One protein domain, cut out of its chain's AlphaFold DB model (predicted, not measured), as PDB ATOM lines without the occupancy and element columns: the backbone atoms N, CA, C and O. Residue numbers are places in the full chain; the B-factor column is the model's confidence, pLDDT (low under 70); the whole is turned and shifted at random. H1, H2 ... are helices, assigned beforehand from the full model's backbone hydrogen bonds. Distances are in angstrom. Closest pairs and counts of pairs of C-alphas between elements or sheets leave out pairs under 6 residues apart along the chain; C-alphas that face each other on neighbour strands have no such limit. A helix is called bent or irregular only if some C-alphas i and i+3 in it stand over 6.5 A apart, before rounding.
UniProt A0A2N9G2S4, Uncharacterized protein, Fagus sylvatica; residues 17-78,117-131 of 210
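This is residues 17 to 78 and 117 to 131 of the 210 residues of an uncharacterized protein of Fagus sylvatica (UniProt A0A2N9G2S4). The model shows a loose up-and-down bundle of four helices, each running against the one before it; H1, the longest, joins it by its later part, while residues 19 to 26, of which 21 to 26 belong to H1, stick out at one end. The contacts make a ring, H1 to H2 to H3 to H4 and back to H1. The printed part has 77 residues, with four named helices in the order H1, H2, H3, H4 and no named strand; the class is all helix. It is only just loose, close to compact, with a radius of gyration of the C-alphas of 14.1 A, and spans 52 by 23 by 18 A.

H1, residues 21 to 41, is 30.3 A long and begins at C-alpha 21 (42.193, 57.738, 0.995). H2, residues 45 to 56, is 16.7 A long and irregular: C-alphas 46 and 49 are 7.8 A apart. H3, residues 63 to 75, measures 18.2 A. H4, residues 118 to 130, measures 18.0 A and ends at C-alpha 130 (24.918, 48.308, 7.989).

H1, with residues 37 to 41 alone, touches residues 51 to 55 of H2 in a hairpin at a shallow tilt of 19 degrees; the closest C-alphas, of Met 40 and Arg 51, are 6.1 A apart. With residues 32 to 39 alone, H1 touches residues 125 to 129 of H4 at a steep tilt of 39 degrees; the closest C-alphas, of Arg 35 and Met 129, are 6.9 A apart. H2 and H3, also a hairpin, touch at 32 degrees, a shallow tilt only just short of steep, with the C-alphas of Ile 50 and Leu 70 closest at 7.0 A. H3 and H4 touch at 33 degrees, again only just shallow, with the C-alphas of Val 67 and Glu 122 closest at 6.7 A. H1 and H3 are apart, as are H2 and H4. Every O i to N i+4 pair is within hydrogen-bond range in H1, H3 and H4, and 6 of 8 in H2.

The C-alphas farthest apart, of Pro 17 and Pro 78, are 52.7 A apart. Residues 79 to 116 are not printed, and C-alphas 78 and 117 are 16.0 A apart across this cut. The link from H1 to H2 is tight, and that from H2 to H3 short. Mean pLDDT of the printed part is 74.3; 23 residues are under 70, among them 17 to 24 and 117 to 123.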
ATOM      1  N   PRO A  17      50.889  56.058  10.223       53.88
ATOM      2  CA  PRO A  17      49.678  56.864  10.226       53.88
ATOM      3  C   PRO A  17      48.913  56.622   8.917       53.88
ATOM      4  O   PRO A  17      49.486  56.778   7.843       53.88
ATOM      5  N   LEU A  18      47.632  56.246   9.008       54.41
ATOM      6  CA  LEU A  18      46.742  56.064   7.852       54.41
ATOM      7  C   LEU A  18      46.494  57.445   7.227       54.41
ATOM      8  O   LEU A  18      45.662  58.211   7.716       54.41
ATOM      9  N   LYS A  19      47.311  57.821   6.241       51.12
ATOM     10  CA  LYS A  19      47.417  59.203   5.739       51.12
ATOM     11  C   LYS A  19      46.706  59.416   4.403       51.12
ATOM     12  O   LYS A  19      46.547  60.570   4.013       51.12
ATOM     13  N   TYR A  20      46.255  58.349   3.737       53.34
ATOM     14  CA  TYR A  20      45.727  58.407   2.371       53.34
ATOM     15  C   TYR A  20      44.331  57.781   2.245       53.34
ATOM     16  O   TYR A  20      43.958  56.890   3.007       53.34
ATOM     17  N   ALA A  21      43.542  58.249   1.270       56.62
ATOM     18  CA  ALA A  21      42.193  57.738   0.995       56.62
ATOM     19  C   ALA A  21      42.186  56.224   0.699       56.62
ATOM     20  O   ALA A  21      41.263  55.516   1.098       56.62
ATOM     21  N   GLU A  22      43.262  55.730   0.087       63.47
ATOM     22  CA  GLU A  22      43.511  54.310  -0.174       63.47
ATOM     23  C   GLU A  22      43.584  53.482   1.120       63.47
ATOM     24  O   GLU A  22      43.011  52.397   1.188       63.47
ATOM     25  N   ASP A  23      44.206  54.012   2.181       59.44
ATOM     26  CA  ASP A  23      44.296  53.345   3.488       59.44
ATOM     27  C   ASP A  23      42.922  53.261   4.169       59.44
ATOM     28  O   ASP A  23      42.598  52.271   4.833       59.44
ATOM     29  N   ILE A  24      42.091  54.295   3.986       62.16
ATOM     30  CA  ILE A  24      40.720  54.356   4.510       62.16
ATOM     31  C   ILE A  24      39.840  53.321   3.798       62.16
ATOM     32  O   ILE A  24      39.102  52.581   4.455       62.16
ATOM     33  N   GLU A  25      39.942  53.220   2.471       72.50
ATOM     34  CA  GLU A  25      39.210  52.231   1.678       72.50
ATOM     35  C   GLU A  25      39.685  50.798   1.974       72.50
ATOM     36  O   GLU A  25      38.867  49.895   2.179       72.50
ATOM     37  N   LEU A  26      41.000  50.586   2.095       73.94
ATOM     38  CA  LEU A  26      41.591  49.304   2.478       73.94
ATOM     39  C   LEU A  26      41.108  48.865   3.867       73.94
ATOM     40  O   LEU A  26      40.744  47.702   4.069       73.94
ATOM     41  N   PHE A  27      41.046  49.798   4.819       67.25
ATOM     42  CA  PHE A  27      40.532  49.536   6.157       67.25
ATOM     43  C   PHE A  27      39.034  49.211   6.146       67.25
ATOM     44  O   PHE A  27      38.609  48.256   6.804       67.25
ATOM     45  N   ALA A  28      38.228  49.933   5.361       70.75
ATOM     46  CA  ALA A  28      36.812  49.621   5.170       70.75
ATOM     47  C   ALA A  28      36.627  48.213   4.578       70.75
ATOM     48  O   ALA A  28      35.848  47.410   5.101       70.75
ATOM     49  N   LYS A  29      37.419  47.858   3.559       78.00
ATOM     50  CA  LYS A  29      37.439  46.523   2.945       78.00
ATOM     51  C   LYS A  29      37.827  45.434   3.947       78.00
ATOM     52  O   LYS A  29      37.160  44.400   4.009       78.00
ATOM     53  N   TYR A  30      38.849  45.667   4.770       74.69
ATOM     54  CA  TYR A  30      39.259  44.752   5.838       74.69
ATOM     55  C   TYR A  30      38.144  44.539   6.875       74.69
ATOM     56  O   TYR A  30      37.826  43.398   7.225       74.69
ATOM     57  N   LYS A  31      37.487  45.615   7.333       75.50
ATOM     58  CA  LYS A  31      36.367  45.510   8.283       75.50
ATOM     59  C   LYS A  31      35.177  44.768   7.691       75.50
ATOM     60  O   LYS A  31      34.612  43.908   8.368       75.50
ATOM     61  N   ASN A  32      34.835  45.049   6.437       80.50
ATOM     62  CA  ASN A  32      33.762  44.357   5.728       80.50
ATOM     63  C   ASN A  32      34.080  42.867   5.577       80.50
ATOM     64  O   ASN A  32      33.223  42.033   5.861       80.50
ATOM     65  N   ARG A  33      35.332  42.514   5.246       80.94
ATOM     66  CA  ARG A  33      35.778  41.113   5.187       80.94
ATOM     67  C   ARG A  33      35.623  40.401   6.524       80.94
ATOM     68  O   ARG A  33      35.152  39.264   6.561       80.94
ATOM     69  N   ARG A  34      35.992  41.061   7.623       78.56
ATOM     70  CA  ARG A  34      35.879  40.494   8.970       78.56
ATOM     71  C   ARG A  34      34.421  40.271   9.376       78.56
ATOM     72  O   ARG A  34      34.104  39.192   9.866       78.56
ATOM     73  N   ARG A  35      33.543  41.251   9.134       77.69
ATOM     74  CA  ARG A  35      32.095  41.143   9.390       77.69
ATOM     75  C   ARG A  35      31.482  40.008   8.583       77.69
ATOM     76  O   ARG A  35      30.880  39.107   9.151       77.69
ATOM     77  N   PHE A  36      31.723  40.000   7.277       83.00
ATOM     78  CA  PHE A  36      31.256  38.939   6.394       83.00
ATOM     79  C   PHE A  36      31.665  37.552   6.899       83.00
ATOM     80  O   PHE A  36      30.833  36.660   7.028       83.00
ATOM     81  N   THR A  37      32.937  37.393   7.270       82.88
ATOM     82  CA  THR A  37      33.455  36.120   7.784       82.88
ATOM     83  C   THR A  37      32.728  35.682   9.055       82.88
ATOM     84  O   THR A  37      32.314  34.533   9.161       82.88
ATOM     85  N   GLN A  38      32.512  36.603   9.995       75.62
ATOM     86  CA  GLN A  38      31.792  36.330  11.241       75.62
ATOM     87  C   GLN A  38      30.333  35.933  11.003       75.62
ATOM     88  O   GLN A  38      29.862  34.971  11.608       75.62
ATOM     89  N   PHE A  39      29.636  36.631  10.102       80.31
ATOM     90  CA  PHE A  39      28.273  36.278   9.708       80.31
ATOM     91  C   PHE A  39      28.217  34.855   9.141       80.31
ATOM     92  O   PHE A  39      27.426  34.030   9.593       80.31
ATOM     93  N   MET A  40      29.114  34.544   8.202       82.12
ATOM     94  CA  MET A  40      29.179  33.232   7.564       82.12
ATOM     95  C   MET A  40      29.531  32.118   8.561       82.12
ATOM     96  O   MET A  40      28.945  31.039   8.513       82.12
ATOM     97  N   MET A  41      30.438  32.368   9.508       80.00
ATOM     98  CA  MET A  41      30.770  31.417  10.579       80.00
ATOM     99  C   MET A  41      29.591  31.138  11.522       80.00
ATOM    100  O   MET A  41      29.527  30.052  12.088       80.00
ATOM    101  N   GLY A  42      28.651  32.077  11.665       72.56
ATOM    102  CA  GLY A  42      27.425  31.891  12.444       72.56
ATOM    103  C   GLY A  42      26.362  31.021  11.762       72.56
ATOM    104  O   GLY A  42      25.382  30.640  12.404       72.56
ATOM    105  N   LEU A  43      26.528  30.693  10.475       78.62
ATOM    106  CA  LEU A  43      25.624  29.784   9.775       78.62
ATOM    107  C   LEU A  43      25.820  28.339  10.252       78.62
ATOM    108  O   LEU A  43      26.932  27.902  10.559       78.62
ATOM    109  N   ARG A  44      24.716  27.587  10.276       76.62
ATOM    110  CA  ARG A  44      24.692  26.164  10.643       76.62
ATOM    111  C   ARG A  44      25.615  25.346   9.730       76.62
ATOM    112  O   ARG A  44      25.819  25.696   8.570       76.62
ATOM    113  N   GLU A  45      26.121  24.226  10.244       77.38
ATOM    114  CA  GLU A  45      27.060  23.328   9.541       77.38
ATOM    115  C   GLU A  45      26.529  22.806   8.209       77.38
ATOM    116  O   GLU A  45      27.295  22.526   7.295       77.38
ATOM    117  N   ASN A  46      25.210  22.724   8.054       77.50
ATOM    118  CA  ASN A  46      24.628  22.347   6.783       77.50
ATOM    119  C   ASN A  46      25.071  23.326   5.670       77.50
ATOM    120  O   ASN A  46      25.453  22.863   4.607       77.50
ATOM    121  N   PHE A  47      25.192  24.632   5.912       83.00
ATOM    122  CA  PHE A  47      25.692  25.611   4.934       83.00
ATOM    123  C   PHE A  47      27.227  25.629   4.764       83.00
ATOM    124  O   PHE A  47      27.766  26.576   4.195       83.00
ATOM    125  N   GLU A  48      27.961  24.622   5.243       85.69
ATOM    126  CA  GLU A  48      29.429  24.589   5.148       85.69
ATOM    127  C   GLU A  48      29.965  24.669   3.702       85.69
ATOM    128  O   GLU A  48      30.812  25.534   3.467       85.69
ATOM    129  N   PRO A  49      29.421  23.934   2.706       83.69
ATOM    130  CA  PRO A  49      29.946  23.991   1.339       83.69
ATOM    131  C   PRO A  49      29.828  25.389   0.713       83.69
ATOM    132  O   PRO A  49      30.771  25.904   0.103       83.69
ATOM    133  N   ILE A  50      28.680  26.050   0.916       86.38
ATOM    134  CA  ILE A  50      28.463  27.411   0.416       86.38
ATOM    135  C   ILE A  50      29.281  28.435   1.208       86.38
ATOM    136  O   ILE A  50      29.788  29.402   0.644       86.38
ATOM    137  N   ARG A  51      29.509  28.191   2.502       87.50
ATOM    138  CA  ARG A  51      30.385  29.012   3.338       87.50
ATOM    139  C   ARG A  51      31.833  28.959   2.870       87.50
ATOM    140  O   ARG A  51      32.434  30.018   2.734       87.50
ATOM    141  N   ALA A  52      32.385  27.779   2.598       87.12
ATOM    142  CA  ALA A  52      33.750  27.643   2.093       87.12
ATOM    143  C   ALA A  52      33.919  28.387   0.761       87.12
ATOM    144  O   ALA A  52      34.846  29.184   0.599       87.12
ATOM    145  N   THR A  53      32.950  28.213  -0.141       88.69
ATOM    146  CA  THR A  53      32.913  28.891  -1.441       88.69
ATOM    147  C   THR A  53      32.913  30.411  -1.268       88.69
ATOM    148  O   THR A  53      33.833  31.087  -1.725       88.69
ATOM    149  N   LEU A  54      31.957  30.952  -0.511       88.69
ATOM    150  CA  LEU A  54      31.794  32.393  -0.308       88.69
ATOM    151  C   LEU A  54      32.946  33.035   0.486       88.69
ATOM    152  O   LEU A  54      33.308  34.184   0.227       88.69
ATOM    153  N   LEU A  55      33.550  32.316   1.440       87.12
ATOM    154  CA  LEU A  55      34.708  32.800   2.203       87.12
ATOM    155  C   LEU A  55      35.992  32.838   1.370       87.12
ATOM    156  O   LEU A  55      36.873  33.651   1.668       87.12
ATOM    157  N   SER A  56      36.099  31.984   0.349       86.88
ATOM    158  CA  SER A  56      37.255  31.919  -0.548       86.88
ATOM    159  C   SER A  56      37.250  32.996  -1.644       86.88
ATOM    160  O   SER A  56      38.299  33.291  -2.212       86.88
ATOM    161  N   CYS A  57      36.108  33.644  -1.906       84.38
ATOM    162  CA  CYS A  57      35.986  34.659  -2.952       84.38
ATOM    163  C   CYS A  57      36.840  35.918  -2.683       84.38
ATOM    164  O   CYS A  57      36.807  36.521  -1.602       84.38
ATOM    165  N   SER A  58      37.572  36.359  -3.713       76.44
ATOM    166  CA  SER A  58      38.199  37.681  -3.794       76.44
ATOM    167  C   SER A  58      37.931  38.291  -5.178       76.44
ATOM    168  O   SER A  58      38.404  37.720  -6.162       76.44
ATOM    169  N   PRO A  59      37.224  39.432  -5.289       75.56
ATOM    170  CA  PRO A  59      36.687  40.287  -4.218       75.56
ATOM    171  C   PRO A  59      35.544  39.635  -3.415       75.56
ATOM    172  O   PRO A  59      35.065  38.565  -3.783       75.56
ATOM    173  N   LEU A  60      35.132  40.256  -2.295       77.19
ATOM    174  CA  LEU A  60      33.978  39.766  -1.529       77.19
ATOM    175  C   LEU A  60      32.743  39.676  -2.437       77.19
ATOM    176  O   LEU A  60      32.514  40.610  -3.213       77.19
ATOM    177  N   PRO A  61      31.929  38.619  -2.302       80.62
ATOM    178  CA  PRO A  61      30.669  38.540  -3.017       80.62
ATOM    179  C   PRO A  61      29.753  39.687  -2.574       80.62
ATOM    180  O   PRO A  61      29.782  40.125  -1.419       80.62
ATOM    181  N   SER A  62      28.939  40.192  -3.502       79.12
ATOM    182  CA  SER A  62      27.922  41.188  -3.167       79.12
ATOM    183  C   SER A  62      26.874  40.585  -2.224       79.12
ATOM    184  O   SER A  62      26.719  39.361  -2.146       79.12
ATOM    185  N   LEU A  63      26.143  41.445  -1.506       76.06
ATOM    186  CA  LEU A  63      25.012  41.035  -0.665       76.06
ATOM    187  C   LEU A  63      24.040  40.150  -1.459       76.06
ATOM    188  O   LEU A  63      23.732  39.044  -1.032       76.06
ATOM    189  N   ASP A  64      23.629  40.625  -2.633       72.44
ATOM    190  CA  ASP A  64      22.663  39.950  -3.500       72.44
ATOM    191  C   ASP A  64      23.169  38.580  -3.978       72.44
ATOM    192  O   ASP A  64      22.470  37.575  -3.853       72.44
ATOM    193  N   ALA A  65      24.432  38.501  -4.413       83.38
ATOM    194  CA  ALA A  65      25.044  37.238  -4.821       83.38
ATOM    195  C   ALA A  65      25.120  36.243  -3.653       83.38
ATOM    196  O   ALA A  65      24.774  35.073  -3.806       83.38
ATOM    197  N   THR A  66      25.518  36.717  -2.471       84.31
ATOM    198  CA  THR A  66      25.602  35.898  -1.252       84.31
ATOM    199  C   THR A  66      24.229  35.357  -0.861       84.31
ATOM    200  O   THR A  66      24.081  34.171  -0.576       84.31
ATOM    201  N   VAL A  67      23.215  36.221  -0.860       79.94
ATOM    202  CA  VAL A  67      21.837  35.863  -0.521       79.94
ATOM    203  C   VAL A  67      21.291  34.845  -1.517       79.94
ATOM    204  O   VAL A  67      20.775  33.809  -1.102       79.94
ATOM    205  N   LYS A  68      21.461  35.079  -2.821       82.69
ATOM    206  CA  LYS A  68      21.009  34.166  -3.876       82.69
ATOM    207  C   LYS A  68      21.630  32.775  -3.741       82.69
ATOM    208  O   LYS A  68      20.917  31.778  -3.846       82.69
ATOM    209  N   GLU A  69      22.926  32.706  -3.457       87.25
ATOM    210  CA  GLU A  69      23.637  31.449  -3.222       87.25
ATOM    211  C   GLU A  69      23.122  30.724  -1.969       87.25
ATOM    212  O   GLU A  69      22.785  29.542  -2.036       87.25
ATOM    213  N   LEU A  70      22.942  31.440  -0.852       83.50
ATOM    214  CA  LEU A  70      22.364  30.881   0.378       83.50
ATOM    215  C   LEU A  70      20.941  30.346   0.166       83.50
ATOM    216  O   LEU A  70      20.579  29.305   0.720       83.50
ATOM    217  N   ILE A  71      20.135  31.034  -0.642       75.81
ATOM    218  CA  ILE A  71      18.780  30.610  -1.011       75.81
ATOM    219  C   ILE A  71      18.830  29.362  -1.887       75.81
ATOM    220  O   ILE A  71      18.080  28.415  -1.647       75.81
ATOM    221  N   SER A  72      19.709  29.345  -2.889       81.81
ATOM    222  CA  SER A  72      19.861  28.195  -3.778       81.81
ATOM    223  C   SER A  72      20.279  26.950  -2.992       81.81
ATOM    224  O   SER A  72      19.667  25.894  -3.140       81.81
ATOM    225  N   GLU A  73      21.220  27.100  -2.057       83.19
ATOM    226  CA  GLU A  73      21.696  26.031  -1.183       83.19
ATOM    227  C   GLU A  73      20.610  25.574  -0.199       83.19
ATOM    228  O   GLU A  73      20.461  24.379   0.056       83.19
ATOM    229  N   LYS A  74      19.798  26.504   0.320       76.25
ATOM    230  CA  LYS A  74      18.631  26.177   1.148       76.25
ATOM    231  C   LYS A  74      17.592  25.363   0.368       76.25
ATOM    232  O   LYS A  74      17.084  24.381   0.899       76.25
ATOM    233  N   ASN A  75      17.282  25.754  -0.866       76.94
ATOM    234  CA  ASN A  75      16.245  25.122  -1.688       76.94
ATOM    235  C   ASN A  75      16.696  23.796  -2.315       76.94
ATOM    236  O   ASN A  75      15.864  22.940  -2.603       76.94
ATOM    237  N   ARG A  76      18.005  23.595  -2.508       71.75
ATOM    238  CA  ARG A  76      18.572  22.334  -3.012       71.75
ATOM    239  C   ARG A  76      18.511  21.202  -1.985       71.75
ATOM    240  O   ARG A  76      18.772  20.054  -2.330       71.75
ATOM    241  N   ARG A  77      18.198  21.514  -0.726       67.12
ATOM    242  CA  ARG A  77      18.132  20.544   0.366       67.12
ATOM    243  C   ARG A  77      16.692  20.103   0.569       67.12
ATOM    244  O   ARG A  77      15.950  20.793   1.269       67.12
ATOM    245  N   PRO A  78      16.277  18.953   0.009       55.88
ATOM    246  CA  PRO A  78      15.112  18.272   0.541       55.88
ATOM    247  C   PRO A  78      15.383  18.026   2.025       55.88
ATOM    248  O   PRO A  78      16.475  17.592   2.397       55.88
ATOM    249  N   THR A 117      12.779  32.915   6.729       61.34
ATOM    250  CA  THR A 117      12.332  33.246   5.373       61.34
ATOM    251  C   THR A 117      13.405  34.070   4.666       61.34
ATOM    252  O   THR A 117      14.289  34.635   5.305       61.34
ATOM    253  N   VAL A 118      13.362  34.118   3.335       55.78
ATOM    254  CA  VAL A 118      14.328  34.868   2.507       55.78
ATOM    255  C   VAL A 118      14.478  36.313   2.991       55.78
ATOM    256  O   VAL A 118      15.588  36.776   3.249       55.78
ATOM    257  N   PHE A 119      13.342  36.953   3.259       64.31
ATOM    258  CA  PHE A 119      13.267  38.306   3.793       64.31
ATOM    259  C   PHE A 119      14.012  38.469   5.127       64.31
ATOM    260  O   PHE A 119      14.604  39.514   5.386       64.31
ATOM    261  N   GLN A 120      14.041  37.432   5.970       69.75
ATOM    262  CA  GLN A 120      14.754  37.462   7.249       69.75
ATOM    263  C   GLN A 120      16.271  37.417   7.050       69.75
ATOM    264  O   GLN A 120      16.978  38.168   7.710       69.75
ATOM    265  N   LEU A 121      16.788  36.589   6.134       68.56
ATOM    266  CA  LEU A 121      18.232  36.540   5.858       68.56
ATOM    267  C   LEU A 121      18.737  37.834   5.218       68.56
ATOM    268  O   LEU A 121      19.783  38.333   5.623       68.56
ATOM    269  N   GLU A 122      17.980  38.401   4.280       65.38
ATOM    270  CA  GLU A 122      18.288  39.704   3.680       65.38
ATOM    271  C   GLU A 122      18.284  40.818   4.722       65.38
ATOM    272  O   GLU A 122      19.251  41.573   4.828       65.38
ATOM    273  N   THR A 123      17.231  40.878   5.542       69.12
ATOM    274  CA  THR A 123      17.111  41.876   6.611       69.12
ATOM    275  C   THR A 123      18.241  41.727   7.626       69.12
ATOM    276  O   THR A 123      18.850  42.723   8.008       69.12
ATOM    277  N   LEU A 124      18.578  40.497   8.028       72.12
ATOM    278  CA  LEU A 124      19.664  40.226   8.968       72.12
ATOM    279  C   LEU A 124      21.028  40.584   8.387       72.12
ATOM    280  O   LEU A 124      21.827  41.195   9.088       72.12
ATOM    281  N   PHE A 125      21.307  40.243   7.129       68.44
ATOM    282  CA  PHE A 125      22.590  40.560   6.508       68.44
ATOM    283  C   PHE A 125      22.736  42.065   6.284       68.44
ATOM    284  O   PHE A 125      23.773  42.632   6.631       68.44
ATOM    285  N   HIS A 126      21.699  42.727   5.760       72.44
ATOM    286  CA  HIS A 126      21.692  44.177   5.597       72.44
ATOM    287  C   HIS A 126      21.867  44.871   6.949       72.44
ATOM    288  O   HIS A 126      22.757  45.699   7.094       72.44
ATOM    289  N   TRP A 127      21.096  44.489   7.969       72.31
ATOM    290  CA  TRP A 127      21.239  45.041   9.315       72.31
ATOM    291  C   TRP A 127      22.636  44.795   9.889       72.31
ATOM    292  O   TRP A 127      23.244  45.715  10.422       72.31
ATOM    293  N   TYR A 128      23.183  43.589   9.734       65.31
ATOM    294  CA  TYR A 128      24.491  43.206  10.264       65.31
ATOM    295  C   TYR A 128      25.665  43.943   9.592       65.31
ATOM    296  O   TYR A 128      26.621  44.351  10.264       65.31
ATOM    297  N   MET A 129      25.595  44.145   8.274       68.88
ATOM    298  CA  MET A 129      26.614  44.871   7.508       68.88
ATOM    299  C   MET A 129      26.469  46.390   7.641       68.88
ATOM    300  O   MET A 129      27.483  47.083   7.699       68.88
ATOM    301  N   SER A 130      25.237  46.892   7.762       64.94
ATOM    302  CA  SER A 130      24.918  48.308   7.989       64.94
ATOM    303  C   SER A 130      24.986  48.711   9.463       64.94
ATOM    304  O   SER A 130      24.803  49.887   9.783       64.94
ATOM    305  N   GLN A 131      25.270  47.774  10.375       53.47
ATOM    306  CA  GLN A 131      25.519  48.118  11.765       53.47
ATOM    307  C   GLN A 131      26.701  49.085  11.844       53.47
ATOM    308  O   GLN A 131      27.799  48.735  11.382       53.47
TER     309      GLN A 131